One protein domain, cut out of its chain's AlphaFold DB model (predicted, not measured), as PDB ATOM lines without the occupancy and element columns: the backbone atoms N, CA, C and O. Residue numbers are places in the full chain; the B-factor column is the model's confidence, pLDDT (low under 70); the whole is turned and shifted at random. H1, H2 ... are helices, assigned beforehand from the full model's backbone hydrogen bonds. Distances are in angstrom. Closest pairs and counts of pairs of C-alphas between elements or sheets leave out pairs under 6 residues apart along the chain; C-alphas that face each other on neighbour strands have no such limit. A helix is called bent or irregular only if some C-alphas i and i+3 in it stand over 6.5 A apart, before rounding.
ATOM      1  N   SER A 262      27.649 -35.828  43.394       83.88
ATOM      2  CA  SER A 262      27.796 -34.405  43.692       83.88
ATOM      3  C   SER A 262      28.744 -34.166  44.879       83.88
ATOM      4  O   SER A 262      29.015 -35.096  45.649       83.88
ATOM      5  N   PRO A 263      29.196 -32.919  45.115       84.56
ATOM      6  CA  PRO A 263      29.936 -32.567  46.331       84.56
ATOM      7  C   PRO A 263      29.181 -32.907  47.630       84.56
ATOM      8  O   PRO A 263      29.795 -33.331  48.608       84.56
ATOM      9  N   LEU A 264      27.844 -32.819  47.628       84.06
ATOM     10  CA  LEU A 264      27.009 -33.181  48.781       84.06
ATOM     11  C   LEU A 264      27.098 -34.677  49.116       84.06
ATOM     12  O   LEU A 264      27.097 -35.057  50.291       84.06
ATOM     13  N   ASP A 265      27.206 -35.532  48.096       84.50
ATOM     14  CA  ASP A 265      27.409 -36.969  48.290       84.50
ATOM     15  C   ASP A 265      28.754 -37.244  48.963       84.50
ATOM     16  O   ASP A 265      28.856 -38.114  49.829       84.50
ATOM     17  N   GLU A 266      29.791 -36.507  48.562       84.44
ATOM     18  CA  GLU A 266      31.144 -36.636  49.097       84.44
ATOM     19  C   GLU A 266      31.236 -36.150  50.545       84.44
ATOM     20  O   GLU A 266      31.831 -36.831  51.388       84.44
ATOM     21  N   ASP A 267      30.603 -35.025  50.865       84.81
ATOM     22  CA  ASP A 267      30.536 -34.521  52.235       84.81
ATOM     23  C   ASP A 267      29.811 -35.512  53.149       84.81
ATOM     24  O   ASP A 267      30.363 -35.925  54.181       84.81
ATOM     25  N   TYR A 268      28.640 -36.003  52.726       85.00
ATOM     26  CA  TYR A 268      27.910 -37.028  53.466       85.00
ATOM     27  C   TYR A 268      28.760 -38.292  53.654       85.00
ATOM     28  O   TYR A 268      28.913 -38.781  54.779       85.00
ATOM     29  N   TRP A 269      29.377 -38.797  52.582       83.25
ATOM     30  CA  TRP A 269      30.253 -39.970  52.605       83.25
ATOM     31  C   TRP A 269      31.447 -39.816  53.553       83.25
ATOM     32  O   TRP A 269      31.823 -40.749  54.280       83.25
ATOM     33  N   ARG A 270      32.071 -38.632  53.567       84.69
ATOM     34  CA  ARG A 270      33.209 -38.325  54.440       84.69
ATOM     35  C   ARG A 270      32.797 -38.151  55.898       84.69
ATOM     36  O   ARG A 270      33.686 -38.164  56.752       84.69
ATOM     37  N   GLY A 271      31.497 -38.093  56.183       82.56
ATOM     38  CA  GLY A 271      30.964 -37.839  57.514       82.56
ATOM     39  C   GLY A 271      30.969 -36.357  57.877       82.56
ATOM     40  O   GLY A 271      30.815 -36.041  59.052       82.56
ATOM     41  N   LYS A 272      31.175 -35.460  56.903       81.56
ATOM     42  CA  LYS A 272      31.031 -34.023  57.116       81.56
ATOM     43  C   LYS A 272      29.539 -33.715  57.179       81.56
ATOM     44  O   LYS A 272      28.755 -34.232  56.385       81.56
ATOM     45  N   ASN A 273      29.140 -32.925  58.163       70.31
ATOM     46  CA  ASN A 273      27.819 -32.317  58.141       70.31
ATOM     47  C   ASN A 273      27.953 -31.099  57.227       70.31
ATOM     48  O   ASN A 273      28.858 -30.292  57.443       70.31
ATOM     49  N   ALA A 274      27.126 -31.007  56.186       61.16
ATOM     50  CA  ALA A 274      27.149 -29.849  55.301       61.16
ATOM     51  C   ALA A 274      26.955 -28.575  56.153       61.16
ATOM     52  O   ALA A 274      26.011 -28.537  56.957       61.16
ATOM     53  N   CYS A 282      21.068 -38.687  53.992       84.00
ATOM     54  CA  CYS A 282      21.616 -38.885  52.656       84.00
ATOM     55  C   CYS A 282      21.055 -37.816  51.700       84.00
ATOM     56  O   CYS A 282      19.855 -37.559  51.723       84.00
ATOM     57  N   PRO A 283      21.870 -37.191  50.832       81.94
ATOM     58  CA  PRO A 283      21.388 -36.143  49.926       81.94
ATOM     59  C   PRO A 283      20.449 -36.656  48.820       81.94
ATOM     60  O   PRO A 283      19.834 -35.851  48.128       81.94
ATOM     61  N   ARG A 284      20.333 -37.977  48.653       80.06
ATOM     62  CA  ARG A 284      19.574 -38.625  47.574       80.06
ATOM     63  C   ARG A 284      18.396 -39.476  48.047       80.06
ATOM     64  O   ARG A 284      17.628 -39.970  47.229       80.06
ATOM     65  N   CYS A 285      18.272 -39.717  49.349       80.25
ATOM     66  CA  CYS A 285      17.141 -40.449  49.911       80.25
ATOM     67  C   CYS A 285      16.908 -40.063  51.374       80.25
ATOM     68  O   CYS A 285      17.748 -39.448  52.022       80.25
ATOM     69  N   SER A 286      15.786 -40.498  51.941       77.62
ATOM     70  CA  SER A 286      15.414 -40.207  53.330       77.62
ATOM     71  C   SER A 286      16.232 -40.971  54.387       77.62
ATOM     72  O   SER A 286      15.902 -40.934  55.572       77.62
ATOM     73  N   TYR A 287      17.308 -41.670  54.004       77.56
ATOM     74  CA  TYR A 287      18.127 -42.419  54.953       77.56
ATOM     75  C   TYR A 287      18.919 -41.485  55.871       77.56
ATOM     76  O   TYR A 287      19.821 -40.766  55.438       77.56
ATOM     77  N   ASN A 288      18.620 -41.551  57.166       76.44
ATOM     78  CA  ASN A 288      19.311 -40.801  58.202       76.44
ATOM     79  C   ASN A 288      20.332 -41.688  58.933       76.44
ATOM     80  O   ASN A 288      20.006 -42.759  59.442       76.44
ATOM     81  N   SER A 289      21.589 -41.247  58.977       72.12
ATOM     82  CA  SER A 289      22.721 -41.995  59.522       72.12
ATOM     83  C   SER A 289      23.263 -41.349  60.796       72.12
ATOM     84  O   SER A 289      24.399 -40.856  60.811       72.12
ATOM     85  N   ALA A 290      22.490 -41.392  61.884       69.75
ATOM     86  CA  ALA A 290      22.953 -40.951  63.208       69.75
ATOM     87  C   ALA A 290      24.215 -41.704  63.674       69.75
ATOM     88  O   ALA A 290      25.025 -41.191  64.439       69.75
ATOM     89  N   SER A 291      24.439 -42.904  63.141       66.75
ATOM     90  CA  SER A 291      25.490 -43.841  63.545       66.75
ATOM     91  C   SER A 291      26.890 -43.556  62.958       66.75
ATOM     92  O   SER A 291      27.754 -44.432  62.950       66.75
ATOM     93  N   GLY A 292      27.148 -42.345  62.447       76.88
ATOM     94  CA  GLY A 292      28.484 -41.901  62.022       76.88
ATOM     95  C   GLY A 292      28.974 -42.404  60.651       76.88
ATOM     96  O   GLY A 292      28.280 -43.099  59.908       76.88
ATOM     97  N   LYS A 293      30.213 -42.031  60.290       82.50
ATOM     98  CA  LYS A 293      30.821 -42.214  58.948       82.50
ATOM     99  C   LYS A 293      30.788 -43.656  58.424       82.50
ATOM    100  O   LYS A 293      30.603 -43.869  57.228       82.50
ATOM    101  N   GLY A 294      30.973 -44.649  59.297       81.56
ATOM    102  CA  GLY A 294      30.946 -46.064  58.911       81.56
ATOM    103  C   GLY A 294      29.591 -46.488  58.343       81.56
ATOM    104  O   GLY A 294      29.537 -47.135  57.297       81.56
ATOM    105  N   HIS A 295      28.502 -46.042  58.972       79.19
ATOM    106  CA  HIS A 295      27.140 -46.321  58.523       79.19
ATOM    107  C   HIS A 295      26.762 -45.539  57.266       79.19
ATOM    108  O   HIS A 295      26.082 -46.098  56.414       79.19
ATOM    109  N   ARG A 296      27.266 -44.309  57.085       83.00
ATOM    110  CA  ARG A 296      27.100 -43.541  55.834       83.00
ATOM    111  C   ARG A 296      27.745 -44.254  54.641       83.00
ATOM    112  O   ARG A 296      27.116 -44.435  53.603       83.00
ATOM    113  N   LYS A 297      28.976 -44.752  54.809       82.31
ATOM    114  CA  LYS A 297      29.649 -45.569  53.782       82.31
ATOM    115  C   LYS A 297      28.930 -46.889  53.534       82.31
ATOM    116  O   LYS A 297      28.824 -47.330  52.393       82.31
ATOM    117  N   LEU A 298      28.459 -47.537  54.600       77.25
ATOM    118  CA  LEU A 298      27.705 -48.778  54.483       77.25
ATOM    119  C   LEU A 298      26.350 -48.552  53.810       77.25
ATOM    120  O   LEU A 298      25.916 -49.428  53.079       77.25
ATOM    121  N   HIS A 299      25.709 -47.400  53.996       80.44
ATOM    122  CA  HIS A 299      24.466 -47.034  53.323       80.44
ATOM    123  C   HIS A 299      24.647 -46.977  51.806       80.44
ATOM    124  O   HIS A 299      23.951 -47.687  51.087       80.44
ATOM    125  N   TYR A 300      25.675 -46.267  51.336       78.50
ATOM    126  CA  TYR A 300      26.061 -46.269  49.922       78.50
ATOM    127  C   TYR A 300      26.493 -47.653  49.404       78.50
ATOM    128  O   TYR A 300      26.382 -47.929  48.213       78.50
ATOM    129  N   LYS A 301      26.996 -48.531  50.285       72.75
ATOM    130  CA  LYS A 301      27.518 -49.854  49.911       72.75
ATOM    131  C   LYS A 301      26.491 -50.993  49.954       72.75
ATOM    132  O   LYS A 301      26.627 -51.930  49.172       72.75
ATOM    133  N   ARG A 302      25.615 -51.051  50.967       64.19
ATOM    134  CA  ARG A 302      25.095 -52.352  51.438       64.19
ATOM    135  C   ARG A 302      23.814 -52.425  52.275       64.19
ATOM    136  O   ARG A 302      23.462 -53.556  52.606       64.19
ATOM    137  N   VAL A 303      23.124 -51.364  52.693       49.69
ATOM    138  CA  VAL A 303      22.049 -51.596  53.689       49.69
ATOM    139  C   VAL A 303      20.737 -52.072  53.054       49.69
ATOM    140  O   VAL A 303      19.911 -51.285  52.623       49.69
ATOM    141  N   CYS A 304      20.600 -53.403  53.076       40.31
ATOM    142  CA  CYS A 304      19.396 -54.229  53.171       40.31
ATOM    143  C   CYS A 304      18.206 -53.839  52.281       40.31
ATOM    144  O   CYS A 304      17.419 -52.957  52.601       40.31
ATOM    145  N   THR A 305      18.013 -54.642  51.234       44.91
ATOM    146  CA  THR A 305      16.857 -54.709  50.316       44.91
ATOM    147  C   THR A 305      16.691 -53.590  49.298       44.91
ATOM    148  O   THR A 305      16.038 -53.836  48.292       44.91
ATOM    149  N   LEU A 306      17.322 -52.430  49.479       53.69
ATOM    150  CA  LEU A 306      17.271 -51.354  48.491       53.69
ATOM    151  C   LEU A 306      18.659 -50.710  48.370       53.69
ATOM    152  O   LEU A 306      19.103 -49.957  49.237       53.69
ATOM    153  N   VAL A 307      19.404 -51.066  47.324       56.62
ATOM    154  CA  VAL A 307      20.728 -50.486  47.058       56.62
ATOM    155  C   VAL A 307      20.500 -49.164  46.338       56.62
ATOM    156  O   VAL A 307      20.326 -49.139  45.126       56.62
ATOM    157  N   HIS A 308      20.457 -48.059  47.079       58.97
ATOM    158  CA  HIS A 308      20.010 -46.804  46.477       58.97
ATOM    159  C   HIS A 308      21.094 -46.042  45.689       58.97
ATOM    160  O   HIS A 308      20.741 -45.289  44.795       58.97
ATOM    161  N   HIS A 309      22.401 -46.219  45.955       70.94
ATOM    162  CA  HIS A 309      23.423 -45.286  45.424       70.94
ATOM    163  C   HIS A 309      24.813 -45.919  45.158       70.94
ATOM    164  O   HIS A 309      25.856 -45.360  45.514       70.94
ATOM    165  N   TYR A 310      24.867 -47.126  44.585       73.44
ATOM    166  CA  TYR A 310      26.140 -47.851  44.400       73.44
ATOM    167  C   TYR A 310      27.103 -47.177  43.396       73.44
ATOM    168  O   TYR A 310      28.321 -47.310  43.517       73.44
ATOM    169  N   ASN A 311      26.570 -46.425  42.432       70.38
ATOM    170  CA  ASN A 311      27.315 -45.606  41.475       70.38
ATOM    171  C   ASN A 311      28.198 -44.559  42.187       70.38
ATOM    172  O   ASN A 311      29.395 -44.460  41.911       70.38
ATOM    173  N   VAL A 312      27.645 -43.872  43.194       70.19
ATOM    174  CA  VAL A 312      28.368 -42.930  44.068       70.19
ATOM    175  C   VAL A 312      29.489 -43.644  44.828       70.19
ATOM    176  O   VAL A 312      30.621 -43.158  44.874       70.19
ATOM    177  N   TYR A 313      29.201 -44.828  45.387       76.12
ATOM    178  CA  TYR A 313      30.194 -45.634  46.103       76.12
ATOM    179  C   TYR A 313      31.414 -45.925  45.220       76.12
ATOM    180  O   TYR A 313      32.552 -45.727  45.659       76.12
ATOM    181  N   TYR A 314      31.212 -46.388  43.982       73.88
ATOM    182  CA  TYR A 314      32.331 -46.719  43.092       73.88
ATOM    183  C   TYR A 314      33.073 -45.489  42.595       73.88
ATOM    184  O   TYR A 314      34.304 -45.519  42.567       73.88
ATOM    185  N   GLN A 315      32.368 -44.399  42.295       76.75
ATOM    186  CA  GLN A 315      33.015 -43.154  41.892       76.75
ATOM    187  C   GLN A 315      33.954 -42.625  42.981       76.75
ATOM    188  O   GLN A 315      35.078 -42.230  42.677       76.75
ATOM    189  N   GLN A 316      33.537 -42.682  44.249       75.44
ATOM    190  CA  GLN A 316      34.306 -42.124  45.364       75.44
ATOM    191  C   GLN A 316      35.361 -43.073  45.948       75.44
ATOM    192  O   GLN A 316      36.379 -42.620  46.467       75.44
ATOM    193  N   THR A 317      35.146 -44.393  45.915       69.06
ATOM    194  CA  THR A 317      36.114 -45.358  46.479       69.06
ATOM    195  C   THR A 317      37.227 -45.749  45.518       69.06
ATOM    196  O   THR A 317      38.257 -46.251  45.969       69.06
ATOM    197  N   ARG A 318      37.036 -45.535  44.211       65.06
ATOM    198  CA  ARG A 318      38.000 -45.903  43.167       65.06
ATOM    199  C   ARG A 318      38.654 -44.722  42.466       65.06
ATOM    200  O   ARG A 318      39.311 -44.927  41.461       65.06
ATOM    201  N   SER A 319      38.621 -43.522  43.034       58.34
ATOM    202  CA  SER A 319      39.474 -42.415  42.577       58.34
ATOM    203  C   SER A 319      40.975 -42.635  42.870       58.34
ATOM    204  O   SER A 319      41.742 -41.675  42.944       58.34
ATOM    205  N   ASN A 320      41.413 -43.880  43.095       59.00
ATOM    206  CA  ASN A 320      42.828 -44.198  43.221       59.00
ATOM    207  C   ASN A 320      43.483 -43.977  41.853       59.00
ATOM    208  O   ASN A 320      42.970 -44.446  40.841       59.00
ATOM    209  N   ARG A 321      44.626 -43.281  41.830       59.28
ATOM    210  CA  ARG A 321      45.321 -42.818  40.609       59.28
ATOM    211  C   ARG A 321      45.657 -43.912  39.577       59.28
ATOM    212  O   ARG A 321      46.089 -43.580  38.484       59.28
ATOM    213  N   THR A 322      45.493 -45.190  39.910       69.88
ATOM    214  CA  THR A 322      45.880 -46.332  39.073       69.88
ATOM    215  C   THR A 322      44.745 -46.939  38.245       69.88
ATOM    216  O   THR A 322      45.022 -47.758  37.373       69.88
ATOM    217  N   THR A 323      43.476 -46.581  38.470       79.19
ATOM    218  CA  THR A 323      42.366 -47.097  37.644       79.19
ATOM    219  C   THR A 323      42.151 -46.246  36.398       79.19
ATOM    220  O   THR A 323      42.010 -45.030  36.493       79.19
ATOM    221  N   THR A 324      42.075 -46.890  35.229       87.25
ATOM    222  CA  THR A 324      41.756 -46.207  33.967       87.25
ATOM    223  C   THR A 324      40.351 -45.603  34.008       87.25
ATOM    224  O   THR A 324      39.456 -46.134  34.675       87.25
ATOM    225  N   ARG A 325      40.136 -44.520  33.246       86.25
ATOM    226  CA  ARG A 325      38.823 -43.863  33.106       86.25
ATOM    227  C   ARG A 325      37.731 -44.863  32.713       86.25
ATOM    228  O   ARG A 325      36.656 -44.855  33.307       86.25
ATOM    229  N   LEU A 326      38.041 -45.776  31.790       88.12
ATOM    230  CA  LEU A 326      37.142 -46.852  31.370       88.12
ATOM    231  C   LEU A 326      36.770 -47.798  32.523       88.12
ATOM    232  O   LEU A 326      35.600 -48.124  32.705       88.12
ATOM    233  N   THR A 327      37.744 -48.213  33.340       86.88
ATOM    234  CA  THR A 327      37.500 -49.108  34.485       86.88
ATOM    235  C   THR A 327      36.600 -48.451  35.527       86.88
ATOM    236  O   THR A 327      35.722 -49.105  36.097       86.88
ATOM    237  N   GLN A 328      36.812 -47.158  35.782       85.69
ATOM    238  CA  GLN A 328      35.970 -46.387  36.688       85.69
ATOM    239  C   GLN A 328      34.544 -46.278  36.143       85.69
ATOM    240  O   GLN A 328      33.608 -46.613  36.865       85.69
ATOM    241  N   TRP A 329      34.388 -45.902  34.870       89.62
ATOM    242  CA  TRP A 329      33.086 -45.821  34.203       89.62
ATOM    243  C   TRP A 329      32.339 -47.164  34.277       89.62
ATOM    244  O   TRP A 329      31.225 -47.233  34.796       89.62
ATOM    245  N   MET A 330      32.991 -48.276  33.918       88.38
ATOM    246  CA  MET A 330      32.384 -49.609  34.019       88.38
ATOM    247  C   MET A 330      31.964 -49.972  35.451       88.38
ATOM    248  O   MET A 330      30.940 -50.620  35.648       88.38
ATOM    249  N   ALA A 331      32.749 -49.596  36.464       85.69
ATOM    250  CA  ALA A 331      32.401 -49.870  37.858       85.69
ATOM    251  C   ALA A 331      31.193 -49.046  38.331       85.69
ATOM    252  O   ALA A 331      30.378 -49.557  39.097       85.69
ATOM    253  N   VAL A 332      31.071 -47.802  37.865       85.69
ATOM    254  CA  VAL A 332      29.952 -46.906  38.182       85.69
ATOM    255  C   VAL A 332      28.647 -47.428  37.583       85.69
ATOM    256  O   VAL A 332      27.659 -47.528  38.306       85.69
ATOM    257  N   HIS A 333      28.651 -47.828  36.309       87.44
ATOM    258  CA  HIS A 333      27.428 -48.253  35.620       87.44
ATOM    259  C   HIS A 333      27.093 -49.733  35.821       87.44
ATOM    260  O   HIS A 333      25.921 -50.077  35.927       87.44
ATOM    261  N   PHE A 334      28.088 -50.616  35.953       87.81
ATOM    262  CA  PHE A 334      27.853 -52.068  35.975       87.81
ATOM    263  C   PHE A 334      28.380 -52.785  37.229       87.81
ATOM    264  O   PHE A 334      28.297 -54.011  37.332       87.81
ATOM    265  N   GLY A 335      28.920 -52.052  38.205       84.19
ATOM    266  CA  GLY A 335      29.543 -52.634  39.398       84.19
ATOM    267  C   GLY A 335      30.924 -53.234  39.111       84.19
ATOM    268  O   GLY A 335      31.370 -53.299  37.972       84.19
ATOM    269  N   ASP A 336      31.655 -53.646  40.143       80.31
ATOM    270  CA  ASP A 336      33.042 -54.131  40.038       80.31
ATOM    271  C   ASP A 336      33.154 -55.568  39.478       80.31
ATOM    272  O   ASP A 336      32.349 -56.432  39.826       80.31
ATOM    273  N   VAL A 337      34.180 -55.846  38.659       73.31
ATOM    274  CA  VAL A 337      34.483 -57.198  38.133       73.31
ATOM    275  C   VAL A 337      35.006 -58.111  39.242       73.31
ATOM    276  O   VAL A 337      34.626 -59.273  39.337       73.31
ATOM    277  N   LEU A 338      35.879 -57.583  40.105       63.75
ATOM    278  CA  LEU A 338      36.755 -58.401  40.951       63.75
ATOM    279  C   LEU A 338      36.131 -58.829  42.287       63.75
ATOM    280  O   LEU A 338      36.801 -59.451  43.112       63.75
ATOM    281  N   LYS A 339      34.872 -58.477  42.564       59.62
ATOM    282  CA  LYS A 339      34.231 -58.755  43.859       59.62
ATOM    283  C   LYS A 339      32.783 -59.184  43.654       59.62
ATOM    284  O   LYS A 339      32.146 -58.758  42.699       59.62
ATOM    285  N   LYS A 340      32.245 -59.968  44.605       63.75
ATOM    286  CA  LYS A 340      30.798 -60.224  44.822       63.75
ATOM    287  C   LYS A 340      30.072 -58.930  45.234       63.75
ATOM    288  O   LYS A 340      29.457 -58.837  46.294       63.75
ATOM    289  N   ALA A 341      30.322 -57.886  44.464       66.50
ATOM    290  CA  ALA A 341      29.754 -56.575  44.569       66.50
ATOM    291  C   ALA A 341      28.313 -56.648  44.070       66.50
ATOM    292  O   ALA A 341      28.089 -57.288  43.041       66.50
ATOM    293  N   PRO A 342      27.371 -55.995  44.762       67.38
ATOM    294  CA  PRO A 342      26.019 -55.908  44.256       67.38
ATOM    295  C   PRO A 342      26.034 -55.188  42.904       67.38
ATOM    296  O   PRO A 342      26.712 -54.163  42.757       67.38
ATOM    297  N   ARG A 343      25.311 -55.735  41.929       81.31
ATOM    298  CA  ARG A 343      25.096 -55.130  40.612       81.31
ATOM    299  C   ARG A 343      23.629 -54.787  40.525       81.31
ATOM    300  O   ARG A 343      22.788 -55.673  40.560       81.31
ATOM    301  N   VAL A 344      23.315 -53.506  40.458       81.81
ATOM    302  CA  VAL A 344      21.932 -53.027  40.452       81.81
ATOM    303  C   VAL A 344      21.778 -52.105  39.263       81.81
ATOM    304  O   VAL A 344      22.746 -51.491  38.842       81.81
ATOM    305  N   CYS A 345      20.594 -52.029  38.679       87.19
ATOM    306  CA  CYS A 345      20.359 -51.082  37.601       87.19
ATOM    307  C   CYS A 345      20.214 -49.671  38.174       87.19
ATOM    308  O   CYS A 345      19.291 -49.431  38.953       87.19
ATOM    309  N   VAL A 346      21.100 -48.739  37.786       83.75
ATOM    310  CA  VAL A 346      21.029 -47.324  38.213       83.75
ATOM    311  C   VAL A 346      19.704 -46.652  37.840       83.75
ATOM    312  O   VAL A 346      19.287 -45.729  38.527       83.75
ATOM    313  N   TYR A 347      19.021 -47.141  36.803       84.81
ATOM    314  CA  TYR A 347      17.761 -46.575  36.305       84.81
ATOM    315  C   TYR A 347      16.512 -47.196  36.949       84.81
ATOM    316  O   TYR A 347      15.424 -46.641  36.846       84.81
ATOM    317  N   CYS A 348      16.656 -48.329  37.643       81.31
ATOM    318  CA  CYS A 348      15.585 -48.951  38.431       81.31
ATOM    319  C   CYS A 348      15.627 -48.553  39.913       81.31
ATOM    320  O   CYS A 348      14.878 -49.097  40.730       81.31
ATOM    321  N   VAL A 349      16.534 -47.652  40.296       67.62
ATOM    322  CA  VAL A 349      16.732 -47.280  41.693       67.62
ATOM    323  C   VAL A 349      15.441 -46.682  42.256       67.62
ATOM    324  O   VAL A 349      14.971 -45.643  41.811       67.62
ATOM    325  N   GLY A 350      14.888 -47.340  43.277       60.84
ATOM    326  CA  GLY A 350      13.641 -46.938  43.933       60.84
ATOM    327  C   GLY A 350      12.437 -47.818  43.592       60.84
ATOM    328  O   GLY A 350      11.506 -47.872  44.395       60.84
ATOM    329  N   ASP A 351      12.471 -48.589  42.498       61.44
ATOM    330  CA  ASP A 351      11.449 -49.606  42.236       61.44
ATOM    331  C   ASP A 351      11.827 -50.914  42.951       61.44
ATOM    332  O   ASP A 351      12.807 -51.592  42.634       61.44
ATOM    333  N   VAL A 352      11.037 -51.274  43.964       56.62
ATOM    334  CA  VAL A 352      11.228 -52.491  44.770       56.62
ATOM    335  C   VAL A 352      11.159 -53.753  43.900       56.62
ATOM    336  O   VAL A 352      11.794 -54.754  44.232       56.62
ATOM    337  N   ARG A 353      10.442 -53.711  42.769       56.97
ATOM    338  CA  ARG A 353      10.294 -54.852  41.849       56.97
ATOM    339  C   ARG A 353      11.579 -55.177  41.089       56.97
ATOM    340  O   ARG A 353      11.761 -56.326  40.705       56.97
ATOM    341  N   TYR A 354      12.460 -54.192  40.913       58.12
ATOM    342  CA  TYR A 354      13.674 -54.304  40.097       58.12
ATOM    343  C   TYR A 354      14.966 -54.103  40.901       58.12
ATOM    344  O   TYR A 354      16.050 -53.976  40.332       58.12
ATOM    345  N   ASN A 355      14.883 -54.155  42.235       59.25
ATOM    346  CA  ASN A 355      16.040 -54.227  43.138       59.25
ATOM    347  C   ASN A 355      16.701 -55.627  43.132       59.25
ATOM    348  O   ASN A 355      17.115 -56.154  44.166       59.25
ATOM    349  N   SER A 356      16.769 -56.261  41.960       63.91
ATOM    350  CA  SER A 356      17.464 -57.525  41.758       63.91
ATOM    351  C   SER A 356      18.968 -57.276  41.689       63.91
ATOM    352  O   SER A 356      19.447 -56.513  40.853       63.91
ATOM    353  N   ASP A 357      19.711 -57.936  42.575       74.75
ATOM    354  CA  ASP A 357      21.165 -58.030  42.485       74.75
ATOM    355  C   ASP A 357      21.523 -58.936  41.293       74.75
ATOM    356  O   ASP A 357      21.314 -60.151  41.338       74.75
ATOM    357  N   TYR A 358      21.996 -58.340  40.198       83.06
ATOM    358  CA  TYR A 358      22.326 -59.053  38.968       83.06
ATOM    359  C   TYR A 358      23.590 -59.906  39.151       83.06
ATOM    360  O   TYR A 358      24.647 -59.455  39.613       83.06
ATOM    361  N   ARG A 359      23.502 -61.177  38.740       80.31
ATOM    362  CA  ARG A 359      24.557 -62.183  38.962       80.31
ATOM    363  C   ARG A 359      25.857 -61.856  38.242       80.31
ATOM    364  O   ARG A 359      26.932 -62.149  38.771       80.31
ATOM    365  N   CYS A 360      25.766 -61.228  37.075       85.94
ATOM    366  CA  CYS A 360      26.887 -60.755  36.274       85.94
ATOM    367  C   CYS A 360      26.544 -59.422  35.589       85.94
ATOM    368  O   CYS A 360      25.400 -58.964  35.611       85.94
ATOM    369  N   ARG A 361      27.553 -58.775  34.995       88.31
ATOM    370  CA  ARG A 361      27.367 -57.521  34.251       88.31
ATOM    371  C   ARG A 361      26.537 -57.728  32.977       88.31
ATOM    372  O   ARG A 361      25.741 -56.858  32.647       88.31
ATOM    373  N   ALA A 362      26.671 -58.877  32.313       89.31
ATOM    374  CA  ALA A 362      25.900 -59.200  31.115       89.31
ATOM    375  C   ALA A 362      24.384 -59.225  31.382       89.31
ATOM    376  O   ALA A 362      23.620 -58.648  30.610       89.31
ATOM    377  N   ASP A 363      23.949 -59.809  32.503       87.44
ATOM    378  CA  ASP A 363      22.533 -59.813  32.898       87.44
ATOM    379  C   ASP A 363      22.013 -58.397  33.173       87.44
ATOM    380  O   ASP A 363      20.911 -58.049  32.748       87.44
ATOM    381  N   LEU A 364      22.823 -57.564  33.836       90.38
ATOM    382  CA  LEU A 364      22.483 -56.164  34.080       90.38
ATOM    383  C   LEU A 364      22.365 -55.373  32.765       90.38
ATOM    384  O   LEU A 364      21.410 -54.621  32.593       90.38
ATOM    385  N   ILE A 365      23.290 -55.560  31.821       91.94
ATOM    386  CA  ILE A 365      23.234 -54.903  30.505       91.94
ATOM    387  C   ILE A 365      22.002 -55.351  29.726       91.94
ATOM    388  O   ILE A 365      21.300 -54.508  29.174       91.94
ATOM    389  N   ARG A 366      21.696 -56.653  29.720       90.69
ATOM    390  CA  ARG A 366      20.495 -57.185  29.063       90.69
ATOM    391  C   ARG A 366      19.227 -56.577  29.656       90.69
ATOM    392  O   ARG A 366      18.329 -56.188  28.916       90.69
ATOM    393  N   HIS A 367      19.172 -56.437  30.980       91.56
ATOM    394  CA  HIS A 367      18.075 -55.734  31.629       91.56
ATOM    395  C   HIS A 367      17.998 -54.265  31.200       91.56
ATOM    396  O   HIS A 367      16.915 -53.812  30.853       91.56
ATOM    397  N   ILE A 368      19.111 -53.523  31.177       92.38
ATOM    398  CA  ILE A 368      19.114 -52.114  30.749       92.38
ATOM    399  C   ILE A 368      18.652 -51.985  29.292       92.38
ATOM    400  O   ILE A 368      17.826 -51.130  28.996       92.38
ATOM    401  N   GLN A 369      19.098 -52.873  28.402       91.75
ATOM    402  CA  GLN A 369      18.637 -52.926  27.010       91.75
ATOM    403  C   GLN A 369      17.115 -53.118  26.906       91.75
ATOM    404  O   GLN A 369      16.478 -52.482  26.073       91.75
ATOM    405  N   GLN A 370      16.535 -53.982  27.744       89.88
ATOM    406  CA  GLN A 370      15.110 -54.327  27.698       89.88
ATOM    407  C   GLN A 370      14.217 -53.310  28.420       89.88
ATOM    408  O   GLN A 370      13.164 -52.939  27.913       89.88
ATOM    409  N   ALA A 371      14.617 -52.879  29.615       88.38
ATOM    410  CA  ALA A 371      13.815 -52.034  30.498       88.38
ATOM    411  C   ALA A 371      14.093 -50.534  30.314       88.38
ATOM    412  O   ALA A 371      13.227 -49.713  30.613       88.38
ATOM    413  N   HIS A 372      15.281 -50.167  29.820       90.75
ATOM    414  CA  HIS A 372      15.730 -48.779  29.679       90.75
ATOM    415  C   HIS A 372      16.433 -48.530  28.329       90.75
ATOM    416  O   HIS A 372      17.583 -48.082  28.304       90.75
ATOM    417  N   PRO A 373      15.765 -48.785  27.188       90.19
ATOM    418  CA  PRO A 373      16.399 -48.720  25.871       90.19
ATOM    419  C   PRO A 373      17.002 -47.342  25.556       90.19
ATOM    420  O   PRO A 373      18.076 -47.276  24.969       90.19
ATOM    421  N   LEU A 374      16.375 -46.244  25.999       90.56
ATOM    422  CA  LEU A 374      16.930 -44.893  25.828       90.56
ATOM    423  C   LEU A 374      18.202 -44.683  26.658       90.56
ATOM    424  O   LEU A 374      19.201 -44.196  26.141       90.56
ATOM    425  N   ALA A 375      18.212 -45.136  27.911       90.62
ATOM    426  CA  ALA A 375      19.402 -45.051  28.754       90.62
ATOM    427  C   ALA A 375      20.556 -45.906  28.207       90.62
ATOM    428  O   ALA A 375      21.723 -45.544  28.332       90.62
ATOM    429  N   MET A 376      20.239 -47.029  27.553       93.88
ATOM    430  CA  MET A 376      21.231 -47.841  26.854       93.88
ATOM    431  C   MET A 376      21.903 -47.073  25.703       93.88
ATOM    432  O   MET A 376      23.101 -47.247  25.480       93.88
ATOM    433  N   VAL A 377      21.169 -46.212  24.987       89.88
ATOM    434  CA  VAL A 377      21.732 -45.341  23.936       89.88
ATOM    435  C   VAL A 377      22.777 -44.399  24.512       89.88
ATOM    436  O   VAL A 377      23.895 -44.321  23.993       89.88
ATOM    437  N   ASP A 378      22.445 -43.737  25.615       91.00
ATOM    438  CA  ASP A 378      23.362 -42.808  26.269       91.00
ATOM    439  C   ASP A 378      24.588 -43.537  26.833       91.00
ATOM    440  O   ASP A 378      25.718 -43.103  26.609       91.00
ATOM    441  N   LEU A 379      24.400 -44.715  27.437       92.50
ATOM    442  CA  LEU A 379      25.505 -45.545  27.926       92.50
ATOM    443  C   LEU A 379      26.469 -45.979  26.823       92.50
ATOM    444  O   LEU A 379      27.678 -45.951  27.031       92.50
ATOM    445  N   VAL A 380      25.965 -46.392  25.660       93.00
ATOM    446  CA  VAL A 380      26.817 -46.784  24.524       93.00
ATOM    447  C   VAL A 380      27.602 -45.579  24.004       93.00
ATOM    448  O   VAL A 380      28.793 -45.696  23.698       93.00
ATOM    449  N   ARG A 381      26.974 -44.399  23.962       92.19
ATOM    450  CA  ARG A 381      27.653 -43.160  23.577       92.19
ATOM    451  C   ARG A 381      28.765 -42.817  24.564       92.19
ATOM    452  O   ARG A 381      29.900 -42.602  24.139       92.19
ATOM    453  N   GLU A 382      28.477 -42.820  25.861       91.31
ATOM    454  CA  GLU A 382      29.469 -42.566  26.909       91.31
ATOM    455  C   GLU A 382      30.598 -43.598  26.899       91.31
ATOM    456  O   GLU A 382      31.770 -43.240  27.049       91.31
ATOM    457  N   TYR A 383      30.258 -44.866  26.663       92.62
ATOM    458  CA  TYR A 383      31.221 -45.947  26.535       92.62
ATOM    459  C   TYR A 383      32.223 -45.675  25.418       92.62
ATOM    460  O   TYR A 383      33.421 -45.778  25.664       92.62
ATOM    461  N   SER A 384      31.755 -45.263  24.233       89.31
ATOM    462  CA  SER A 384      32.630 -44.974  23.088       89.31
ATOM    463  C   SER A 384      33.663 -43.881  23.402       89.31
ATOM    464  O   SER A 384      34.836 -43.994  23.038       89.31
ATOM    465  N   VAL A 385      33.256 -42.865  24.172       91.62
ATOM    466  CA  VAL A 385      34.128 -41.779  24.645       91.62
ATOM    467  C   VAL A 385      35.091 -42.267  25.731       91.62
ATOM    468  O   VAL A 385      36.246 -41.849  25.778       91.62
ATOM    469  N   ALA A 386      34.642 -43.148  26.627       88.19
ATOM    470  CA  ALA A 386      35.477 -43.702  27.688       88.19
ATOM    471  C   ALA A 386      36.496 -44.735  27.169       88.19
ATOM    472  O   ALA A 386      37.575 -44.867  27.752       88.19
ATOM    473  N   SER A 387      36.169 -45.467  26.098       91.19
ATOM    474  CA  SER A 387      36.995 -46.543  25.541       91.19
ATOM    475  C   SER A 387      38.052 -46.068  24.550       91.19
ATOM    476  O   SER A 387      39.016 -46.794  24.330       91.19
ATOM    477  N   SER A 388      37.916 -44.865  23.980       87.25
ATOM    478  CA  SER A 388      38.744 -44.391  22.859       87.25
ATOM    479  C   SER A 388      40.257 -44.390  23.120       87.25
ATOM    480  O   SER A 388      41.028 -44.392  22.172       87.25
ATOM    481  N   ASN A 389      40.692 -44.400  24.387       82.12
ATOM    482  CA  ASN A 389      42.103 -44.307  24.785       82.12
ATOM    483  C   ASN A 389      42.476 -45.255  25.939       82.12
ATOM    484  O   ASN A 389      43.362 -44.953  26.737       82.12
TER     485      ASN A 389
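AT A GLANCE: This is residues 262 to 274 and 282 to 389 of the 615 residues of an uncharacterized protein of Pristionchus pacificus (UniProt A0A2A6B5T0). Three helices, H3, H4 and H6, run side by side in a slightly bent row, neighbours running opposite ways; H2 crosses beyond H3 and H1 packs on H2 at one end of the row, while H5 makes a corner with H6 at the other. Between H4 and H5 the long link of residues 335 to 360 loops about with no named element. The printed part has 121 residues with six named helices, H1 to H6 in chain order, and no named strand; its class is all helix. It is compact, with a radius of gyration of the C-alphas of 14.7 A and spans of 39 by 37 by 25 A.

HOW THE PARTS SIT: Start with H1, residues 263 to 270, which touches H2, residues 292 to 302; their closest C-alphas, those of Trp 269 and Lys 297, are 5.8 A apart, and the two are only just about perpendicular, at 70.5 degrees. Go on to H3, residues 310 to 317: it touches H2 at a steep tilt of 54 degrees, opposite ways, closest at C-alphas Tyr 300 and Tyr 313, 5.7 A apart. Next comes the hub, H4, residues 325 to 334, which forms a helical hairpin with H3 at a shallow tilt of 31 degrees, opposite ways; the closest C-alphas, those of Asn 311 and Val 332, are 4.4 A apart. H5, residues 361 to 371, only just touches H4, with 3 pairs of C-alphas within 8 A, the closest those of Phe 334 and Arg 361 at 5.7 A. H6, residues 373 to 387, touches H4 with residues 383 to 387 alone, closest at C-alphas Leu 326 and Ala 386, 5.1 A apart, at a shallow tilt of 21 degrees, opposite ways. H5 and H6 touch only at the corner, and only just, with 3 pairs of C-alphas within 8 A. The helix packing is part aligned, part crossed: of 5 touching pairs with a tilt, 2 are shallow. H1 and H6, for instance, are apart. In the six helices each O i to N i+4 pair is within hydrogen-bond range.

IN THESE COORDINATES: Find C-alpha 263 at (29.936, -32.567, 46.331), where H1 begins. H2 measures 15.3 A from first to last C-alpha, H4 14.0 A and H5 15.1 A; H1 and H3 measure 10.5 A each. H6, the longest, runs 20.7 A to C-alpha 387 at (36.995, -46.543, 25.541).

THE WHOLE: The two C-alphas farthest apart, those of Ala 290 and Ser 388, are 43.5 A apart. Look for the cut: residues 275 to 281 are not printed, and C-alphas 274 and 282 are 10.9 A apart across it. The link from H4 to H5 is long, and that from H5 to H6 is tight. The mean pLDDT of the printed part is 78.3; 29 residues are under 70, among them 302 to 308 and 349 to 356.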